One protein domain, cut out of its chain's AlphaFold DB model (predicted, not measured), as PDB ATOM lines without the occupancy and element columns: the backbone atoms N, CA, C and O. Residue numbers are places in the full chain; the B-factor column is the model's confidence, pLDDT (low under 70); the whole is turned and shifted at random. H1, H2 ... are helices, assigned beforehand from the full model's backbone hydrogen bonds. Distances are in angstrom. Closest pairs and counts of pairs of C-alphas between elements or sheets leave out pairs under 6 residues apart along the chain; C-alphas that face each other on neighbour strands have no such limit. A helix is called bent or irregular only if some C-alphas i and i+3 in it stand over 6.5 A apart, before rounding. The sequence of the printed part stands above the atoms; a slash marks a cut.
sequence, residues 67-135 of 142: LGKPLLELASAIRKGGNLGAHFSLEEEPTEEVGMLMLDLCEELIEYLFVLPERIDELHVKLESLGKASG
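Overview. This is residues 67 to 135 of the 142 residues of the protein "DUF4145 domain-containing protein" of Burkholderiales bacterium (UniProt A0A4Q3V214). The model is a lopsided, loose U: short H1 and the first arm of the long helix H3 run side by side in reverse directions, with small H2 and a loop at the turn, and residues 120 to 135 of H3 stick out. The 69 printed residues have three named helices, H1, H2, H3, all helix by class; the whole is extended, radius of gyration of the C-alphas 19.0 A, spans 64 by 22 by 16 A.

Along the chain. Find C-alpha 69 at (52.519, 22.470, 97.358), where H1, residues 69 to 80, begins; H2 is residues 82 to 87. H3, residues 96 to 135, is one helix by its hydrogen bonds, but bent: C-alphas 113 and 116 are 6.8 A apart. Arm H3a, 96 to 113, is 25.6 A long; H3b, 116 to 135, is 29.3 A, ending at (39.772, 49.120, 70.363).

Arrangement. H1 and H2 only just touch, only at the corner, with 3 pairs of C-alphas within 8 A, the closest Ile 78 and Leu 84 at 7.4 A. H2 and H3a are close but not clearly touching, the closest C-alphas Leu 84 and Val 98 at 7.0 A. H1 and H3a are near each other, with 5 pairs of C-alphas within 10 A; H3b is apart from H1 and H2. The arms stand at a shallow tilt of 29 degrees. Every O i to N i+4 pair is within hydrogen-bond range in H1, H2 and H3a, and 15 of 16 in H3b.

Size, cuts and confidence. The C-alphas farthest apart, Glu 91 and Gly 135, are 65.2 A apart. The printed part has no cut and no long link; pLDDT is under 70 at residues 80 to 94 and 133 to 135.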
ATOM      1  N   LEU A  67      49.434  25.081  93.593       87.00
ATOM      2  CA  LEU A  67      50.386  26.185  93.653       87.00
ATOM      3  C   LEU A  67      50.987  26.340  95.058       87.00
ATOM      4  O   LEU A  67      52.098  26.845  95.171       87.00
ATOM      5  N   GLY A  68      50.301  25.871  96.108       87.88
ATOM      6  CA  GLY A  68      50.772  25.913  97.495       87.88
ATOM      7  C   GLY A  68      51.684  24.747  97.882       87.88
ATOM      8  O   GLY A  68      52.421  24.850  98.865       87.88
ATOM      9  N   LYS A  69      51.690  23.656  97.108       88.44
ATOM     10  CA  LYS A  69      52.519  22.470  97.358       88.44
ATOM     11  C   LYS A  69      54.001  22.793  97.600       88.44
ATOM     12  O   LYS A  69      54.518  22.277  98.589       88.44
ATOM     13  N   PRO A  70      54.686  23.639  96.802       85.62
ATOM     14  CA  PRO A  70      56.093  23.959  97.044       85.62
ATOM     15  C   PRO A  70      56.339  24.553  98.438       85.62
ATOM     16  O   PRO A  70      57.281  24.157  99.119       85.62
ATOM     17  N   LEU A  71      55.445  25.428  98.917       84.75
ATOM     18  CA  LEU A  71      55.539  26.011 100.259       84.75
ATOM     19  C   LEU A  71      55.327  24.959 101.357       84.75
ATOM     20  O   LEU A  71      56.012  24.970 102.381       84.75
ATOM     21  N   LEU A  72      54.395  24.026 101.149       86.25
ATOM     22  CA  LEU A  72      54.141  22.931 102.090       86.25
ATOM     23  C   LEU A  72      55.306  21.934 102.138       86.25
ATOM     24  O   LEU A  72      55.678  21.467 103.219       86.25
ATOM     25  N   GLU A  73      55.900  21.616 100.989       84.31
ATOM     26  CA  GLU A  73      57.086  20.765 100.893       84.31
ATOM     27  C   GLU A  73      58.290  21.420 101.574       84.31
ATOM     28  O   GLU A  73      58.992  20.748 102.330       84.31
ATOM     29  N   LEU A  74      58.460  22.733 101.407       80.69
ATOM     30  CA  LEU A  74      59.490  23.521 102.079       80.69
ATOM     31  C   LEU A  74      59.300  23.538 103.600       80.69
ATOM     32  O   LEU A  74      60.226  23.225 104.347       80.69
ATOM     33  N   ALA A  75      58.078  23.780 104.081       80.50
ATOM     34  CA  ALA A  75      57.752  23.690 105.504       80.50
ATOM     35  C   ALA A  75      58.014  22.281 106.067       80.50
ATOM     36  O   ALA A  75      58.523  22.125 107.179       80.50
ATOM     37  N   SER A  76      57.693  21.236 105.297       80.75
ATOM     38  CA  SER A  76      58.023  19.854 105.646       80.75
ATOM     39  C   SER A  76      59.539  19.626 105.676       80.75
ATOM     40  O   SER A  76      60.011  18.925 106.567       80.75
ATOM     41  N   ALA A  77      60.305  20.180 104.735       76.94
ATOM     42  CA  ALA A  77      61.760  20.059 104.692       76.94
ATOM     43  C   ALA A  77      62.416  20.720 105.912       76.94
ATOM     44  O   ALA A  77      63.245  20.087 106.557       76.94
ATOM     45  N   ILE A  78      61.957  21.912 106.306       73.44
ATOM     46  CA  ILE A  78      62.407  22.609 107.524       73.44
ATOM     47  C   ILE A  78      62.134  21.757 108.774       73.44
ATOM     48  O   ILE A  78      63.002  21.608 109.629       73.44
ATOM     49  N   ARG A  79      60.947  21.135 108.872       70.50
ATOM     50  CA  ARG A  79      60.593  20.252 110.002       70.50
ATOM     51  C   ARG A  79      61.391  18.946 110.020       70.50
ATOM     52  O   ARG A  79      61.799  18.497 111.086       70.50
ATOM     53  N   LYS A  80      61.557  18.299 108.860       66.75
ATOM     54  CA  LYS A  80      62.290  17.025 108.716       66.75
ATOM     55  C   LYS A  80      63.787  17.216 108.899       66.75
ATOM     56  O   LYS A  80      64.443  16.339 109.452       66.75
ATOM     57  N   GLY A  81      64.311  18.363 108.488       61.75
ATOM     58  CA  GLY A  81      65.662  18.811 108.778       61.75
ATOM     59  C   GLY A  81      65.843  19.189 110.246       61.75
ATOM     60  O   GLY A  81      66.511  20.168 110.513       61.75
ATOM     61  N   GLY A  82      65.288  18.441 111.207       50.38
ATOM     62  CA  GLY A  82      65.339  18.714 112.651       50.38
ATOM     63  C   GLY A  82      66.740  18.915 113.260       50.38
ATOM     64  O   GLY A  82      66.822  19.299 114.419       50.38
ATOM     65  N   ASN A  83      67.822  18.744 112.488       51.53
ATOM     66  CA  ASN A  83      69.178  19.204 112.827       51.53
ATOM     67  C   ASN A  83      69.432  20.695 112.523       51.53
ATOM     68  O   ASN A  83      70.172  21.326 113.261       51.53
ATOM     69  N   LEU A  84      68.796  21.288 111.507       53.75
ATOM     70  CA  LEU A  84      68.711  22.747 111.352       53.75
ATOM     71  C   LEU A  84      67.969  23.343 112.554       53.75
ATOM     72  O   LEU A  84      68.465  24.267 113.176       53.75
ATOM     73  N   GLY A  85      66.846  22.725 112.950       48.34
ATOM     74  CA  GLY A  85      66.094  23.005 114.187       48.34
ATOM     75  C   GLY A  85      66.938  23.049 115.464       48.34
ATOM     76  O   GLY A  85      66.728  23.912 116.309       48.34
ATOM     77  N   ALA A  86      67.890  22.126 115.606       56.38
ATOM     78  CA  ALA A  86      68.808  22.078 116.742       56.38
ATOM     79  C   ALA A  86      69.946  23.113 116.631       56.38
ATOM     80  O   ALA A  86      70.285  23.724 117.637       56.38
ATOM     81  N   HIS A  87      70.439  23.410 115.421       52.16
ATOM     82  CA  HIS A  87      71.299  24.577 115.148       52.16
ATOM     83  C   HIS A  87      70.569  25.931 115.291       52.16
ATOM     84  O   HIS A  87      71.210  26.975 115.282       52.16
ATOM     85  N   PHE A  88      69.235  25.927 115.425       51.16
ATOM     86  CA  PHE A  88      68.423  27.086 115.818       51.16
ATOM     87  C   PHE A  88      68.248  27.215 117.331       51.16
ATOM     88  O   PHE A  88      67.543  28.122 117.789       51.16
ATOM     89  N   SER A  89      68.841  26.316 118.123       54.88
ATOM     90  CA  SER A  89      68.887  26.502 119.566       54.88
ATOM     91  C   SER A  89      69.615  27.815 119.845       54.88
ATOM     92  O   SER A  89      70.724  28.019 119.364       54.88
ATOM     93  N   LEU A  90      69.008  28.704 120.637       51.62
ATOM     94  CA  LEU A  90      69.592  29.995 121.050       51.62
ATOM     95  C   LEU A  90      70.980  29.860 121.713       51.62
ATOM     96  O   LEU A  90      71.646  30.861 121.961       51.62
ATOM     97  N   GLU A  91      71.377  28.630 122.033       55.16
ATOM     98  CA  GLU A  91      72.598  28.247 122.731       55.16
ATOM     99  C   GLU A  91      73.742  27.810 121.790       55.16
ATOM    100  O   GLU A  91      74.885  27.780 122.238       55.16
ATOM    101  N   GLU A  92      73.482  27.514 120.506       61.31
ATOM    102  CA  GLU A  92      74.508  27.117 119.526       61.31
ATOM    103  C   GLU A  92      74.528  28.066 118.317       61.31
ATOM    104  O   GLU A  92      73.488  28.384 117.743       61.31
ATOM    105  N   GLU A  93      75.718  28.520 117.904       65.88
ATOM    106  CA  GLU A  93      75.848  29.316 116.678       65.88
ATOM    107  C   GLU A  93      75.606  28.436 115.434       65.88
ATOM    108  O   GLU A  93      76.211  27.364 115.306       65.88
ATOM    109  N   PRO A  94      74.749  28.871 114.492       69.19
ATOM    110  CA  PRO A  94      74.550  28.164 113.235       69.19
ATOM    111  C   PRO A  94      75.813  28.218 112.368       69.19
ATOM    112  O   PRO A  94      76.570  29.189 112.385       69.19
ATOM    113  N   THR A  95      76.028  27.176 111.565       80.31
ATOM    114  CA  THR A  95      77.125  27.150 110.590       80.31
ATOM    115  C   THR A  95      76.855  28.106 109.423       80.31
ATOM    116  O   THR A  95      75.710  28.465 109.142       80.31
ATOM    117  N   GLU A  96      77.906  28.489 108.693       83.00
ATOM    118  CA  GLU A  96      77.791  29.315 107.480       83.00
ATOM    119  C   GLU A  96      76.851  28.687 106.437       83.00
ATOM    120  O   GLU A  96      75.987  29.372 105.897       83.00
ATOM    121  N   GLU A  97      76.955  27.373 106.214       80.94
ATOM    122  CA  GLU A  97      76.093  26.629 105.285       80.94
ATOM    123  C   GLU A  97      74.609  26.742 105.663       80.94
ATOM    124  O   GLU A  97      73.759  26.991 104.808       80.94
ATOM    125  N   VAL A  98      74.295  26.624 106.957       76.00
ATOM    126  CA  VAL A  98      72.934  26.819 107.469       76.00
ATOM    127  C   VAL A  98      72.468  28.255 107.229       76.00
ATOM    128  O   VAL A  98      71.358  28.457 106.738       76.00
ATOM    129  N   GLY A  99      73.311  29.248 107.525       80.81
ATOM    130  CA  GLY A  99      73.003  30.660 107.295       80.81
ATOM    131  C   GLY A  99      72.727  30.988 105.823       80.81
ATOM    132  O   GLY A  99      71.780  31.718 105.532       80.81
ATOM    133  N   MET A 100      73.490  30.409 104.892       84.44
ATOM    134  CA  MET A 100      73.265  30.570 103.450       84.44
ATOM    135  C   MET A 100      71.928  29.964 103.013       84.44
ATOM    136  O   MET A 100      71.130  30.649 102.381       84.44
ATOM    137  N   LEU A 101      71.625  28.729 103.427       81.00
ATOM    138  CA  LEU A 101      70.349  28.077 103.100       81.00
ATOM    139  C   LEU A 101      69.135  28.848 103.640       81.00
ATOM    140  O   LEU A 101      68.061  28.828 103.039       81.00
ATOM    141  N   MET A 102      69.283  29.528 104.779       78.00
ATOM    142  CA  MET A 102      68.240  30.402 105.312       78.00
ATOM    143  C   MET A 102      68.058  31.678 104.507       78.00
ATOM    144  O   MET A 102      66.928  32.152 104.386       78.00
ATOM    145  N   LEU A 103      69.149  32.260 104.008       86.12
ATOM    146  CA  LEU A 103      69.074  33.440 103.163       86.12
ATOM    147  C   LEU A 103      68.376  33.089 101.849       86.12
ATOM    148  O   LEU A 103      67.398  33.751 101.514       86.12
ATOM    149  N   ASP A 104      68.776  31.989 101.208       87.69
ATOM    150  CA  ASP A 104      68.125  31.468 100.003       87.69
ATOM    151  C   ASP A 104      66.626  31.235 100.256       87.69
ATOM    152  O   ASP A 104      65.771  31.678  99.494       87.69
ATOM    153  N   LEU A 105      66.272  30.615 101.388       84.62
ATOM    154  CA  LEU A 105      64.876  30.440 101.794       84.62
ATOM    155  C   LEU A 105      64.129  31.779 101.926       84.62
ATOM    156  O   LEU A 105      62.978  31.885 101.495       84.62
ATOM    157  N   CYS A 106      64.744  32.788 102.545       85.50
ATOM    158  CA  CYS A 106      64.146  34.116 102.664       85.50
ATOM    159  C   CYS A 106      63.923  34.749 101.286       85.50
ATOM    160  O   CYS A 106      62.846  35.295 101.047       85.50
ATOM    161  N   GLU A 107      64.906  34.661 100.391       92.25
ATOM    162  CA  GLU A 107      64.829  35.202  99.034       92.25
ATOM    163  C   GLU A 107      63.702  34.544  98.231       92.25
ATOM    164  O   GLU A 107      62.850  35.250  97.690       92.25
ATOM    165  N   GLU A 108      63.614  33.213  98.241       89.81
ATOM    166  CA  GLU A 108      62.565  32.473  97.530       89.81
ATOM    167  C   GLU A 108      61.162  32.773  98.082       89.81
ATOM    168  O   GLU A 108      60.198  32.915  97.325       89.81
ATOM    169  N   LEU A 109      61.020  32.923  99.406       88.75
ATOM    170  CA  LEU A 109      59.745  33.309 100.018       88.75
ATOM    171  C   LEU A 109      59.356  34.748  99.675       88.75
ATOM    172  O   LEU A 109      58.178  35.011  99.431       88.75
ATOM    173  N   ILE A 110      60.319  35.672  99.649       92.06
ATOM    174  CA  ILE A 110      60.070  37.056  99.243       92.06
ATOM    175  C   ILE A 110      59.642  37.101  97.773       92.06
ATOM    176  O   ILE A 110      58.642  37.752  97.450       92.06
ATOM    177  N   GLU A 111      60.348  36.377  96.900       94.00
ATOM    178  CA  GLU A 111      60.022  36.303  95.478       94.00
ATOM    179  C   GLU A 111      58.616  35.726  95.282       94.00
ATOM    180  O   GLU A 111      57.794  36.326  94.594       94.00
ATOM    181  N   TYR A 112      58.290  34.610  95.936       91.19
ATOM    182  CA  TYR A 112      57.003  33.940  95.761       91.19
ATOM    183  C   TYR A 112      55.815  34.721  96.351       91.19
ATOM    184  O   TYR A 112      54.736  34.733  95.757       91.19
ATOM    185  N   LEU A 113      55.977  35.357  97.518       89.94
ATOM    186  CA  LEU A 113      54.871  35.998  98.245       89.94
ATOM    187  C   LEU A 113      54.636  37.459  97.865       89.94
ATOM    188  O   LEU A 113      53.503  37.927  97.985       89.94
ATOM    189  N   PHE A 114      55.675  38.182  97.447       94.12
ATOM    190  CA  PHE A 114      55.583  39.626  97.219       94.12
ATOM    191  C   PHE A 114      55.955  40.004  95.789       94.12
ATOM    192  O   PHE A 114      55.159  40.643  95.105       94.12
ATOM    193  N   VAL A 115      57.116  39.562  95.303       96.12
ATOM    194  CA  VAL A 115      57.643  40.036  94.012       96.12
ATOM    195  C   VAL A 115      56.888  39.437  92.827       96.12
ATOM    196  O   VAL A 115      56.492  40.155  91.909       96.12
ATOM    197  N   LEU A 116      56.680  38.121  92.814       93.31
ATOM    198  CA  LEU A 116      55.997  37.431  91.727       93.31
ATOM    199  C   LEU A 116      54.528  37.876  91.606       93.31
ATOM    200  O   LEU A 116      54.131  38.198  90.484       93.31
ATOM    201  N   PRO A 117      53.731  37.962  92.692       93.12
ATOM    202  CA  PRO A 117      52.378  38.508  92.619       93.12
ATOM    203  C   PRO A 117      52.341  39.935  92.064       93.12
ATOM    204  O   PRO A 117      51.587  40.196  91.131       93.12
ATOM    205  N   GLU A 118      53.210  40.828  92.548       96.75
ATOM    206  CA  GLU A 118      53.289  42.209  92.056       96.75
ATOM    207  C   GLU A 118      53.627  42.261  90.557       96.75
ATOM    208  O   GLU A 118      52.967  42.953  89.781       96.75
ATOM    209  N   ARG A 119      54.597  41.460  90.100       97.12
ATOM    210  CA  ARG A 119      54.949  41.363  88.674       97.12
ATOM    211  C   ARG A 119      53.809  40.814  87.818       97.12
ATOM    212  O   ARG A 119      53.660  41.243  86.670       97.12
ATOM    213  N   ILE A 120      53.030  39.862  88.335       94.81
ATOM    214  CA  ILE A 120      51.847  39.329  87.647       94.81
ATOM    215  C   ILE A 120      50.785  40.425  87.508       94.81
ATOM    216  O   ILE A 120      50.250  40.601  86.410       94.81
ATOM    217  N   ASP A 121      50.534  41.195  88.565       96.38
ATOM    218  CA  ASP A 121      49.582  42.310  88.544       96.38
ATOM    219  C   ASP A 121      50.020  43.404  87.562       96.38
ATOM    220  O   ASP A 121      49.236  43.849  86.718       96.38
ATOM    221  N   GLU A 122      51.296  43.789  87.579       96.69
ATOM    222  CA  GLU A 122      51.845  44.728  86.600       96.69
ATOM    223  C   GLU A 122      51.698  44.226  85.160       96.69
ATOM    224  O   GLU A 122      51.376  44.999  84.249       96.69
ATOM    225  N   LEU A 123      51.980  42.942  84.926       94.69
ATOM    226  CA  LEU A 123      51.841  42.327  83.611       94.69
ATOM    227  C   LEU A 123      50.379  42.354  83.160       94.69
ATOM    228  O   LEU A 123      50.109  42.706  82.010       94.69
ATOM    229  N   HIS A 124      49.444  42.042  84.057       93.25
ATOM    230  CA  HIS A 124      48.015  42.120  83.786       93.25
ATOM    231  C   HIS A 124      47.601  43.538  83.367       93.25
ATOM    232  O   HIS A 124      46.981  43.710  82.316       93.25
ATOM    233  N   VAL A 125      48.030  44.568  84.106       95.75
ATOM    234  CA  VAL A 125      47.762  45.978  83.772       95.75
ATOM    235  C   VAL A 125      48.323  46.352  82.395       95.75
ATOM    236  O   VAL A 125      47.631  46.984  81.589       95.75
ATOM    237  N   LYS A 126      49.559  45.938  82.083       94.50
ATOM    238  CA  LYS A 126      50.192  46.188  80.775       94.50
ATOM    239  C   LYS A 126      49.388  45.537  79.643       94.50
ATOM    240  O   LYS A 126      49.111  46.203  78.644       94.50
ATOM    241  N   LEU A 127      48.954  44.286  79.807       90.19
ATOM    242  CA  LEU A 127      48.143  43.567  78.816       90.19
ATOM    243  C   LEU A 127      46.771  44.224  78.596       90.19
ATOM    244  O   LEU A 127      46.378  44.450  77.450       90.19
ATOM    245  N   GLU A 128      46.081  44.609  79.669       92.31
ATOM    246  CA  GLU A 128      44.796  45.317  79.608       92.31
ATOM    247  C   GLU A 128      44.912  46.668  78.886       92.31
ATOM    248  O   GLU A 128      44.049  47.038  78.084       92.31
ATOM    249  N   SER A 129      45.999  47.409  79.129       92.56
ATOM    250  CA  SER A 129      46.232  48.704  78.477       92.56
ATOM    251  C   SER A 129      46.391  48.581  76.954       92.56
ATOM    252  O   SER A 129      45.842  49.393  76.208       92.56
ATOM    253  N   LEU A 130      47.061  47.523  76.480       89.25
ATOM    254  CA  LEU A 130      47.232  47.237  75.053       89.25
ATOM    255  C   LEU A 130      45.913  46.807  74.394       89.25
ATOM    256  O   LEU A 130      45.614  47.222  73.270       89.25
ATOM    257  N   GLY A 131      45.093  46.026  75.104       78.00
ATOM    258  CA  GLY A 131      43.761  45.636  74.638       78.00
ATOM    259  C   GLY A 131      42.851  46.846  74.406       78.00
ATOM    260  O   GLY A 131      42.192  46.938  73.374       78.00
ATOM    261  N   LYS A 132      42.879  47.833  75.309       73.38
ATOM    262  CA  LYS A 132      42.066  49.060  75.200       73.38
ATOM    263  C   LYS A 132      42.551  50.003  74.095       73.38
ATOM    264  O   LYS A 132      41.733  50.567  73.373       73.38
ATOM    265  N   ALA A 133      43.866  50.140  73.911       63.53
ATOM    266  CA  ALA A 133      44.441  50.999  72.871       63.53
ATOM    267  C   ALA A 133      44.125  50.526  71.436       63.53
ATOM    268  O   ALA A 133      44.010  51.346  70.529       63.53
ATOM    269  N   SER A 134      43.949  49.217  71.229       57.88
ATOM    270  CA  SER A 134      43.596  48.646  69.918       57.88
ATOM    271  C   SER A 134      42.098  48.720  69.576       57.88
ATOM    272  O   SER A 134      41.742  48.557  68.412       57.88
ATOM    273  N   GLY A 135      41.226  49.006  70.554       51.94
ATOM    274  CA  GLY A 135      39.772  49.120  70.363       51.94
ATOM    275  C   GLY A 135      39.250  50.525  70.027       51.94
ATOM    276  O   GLY A 135      38.138  50.643  69.524       51.94
TER     277      GLY A 135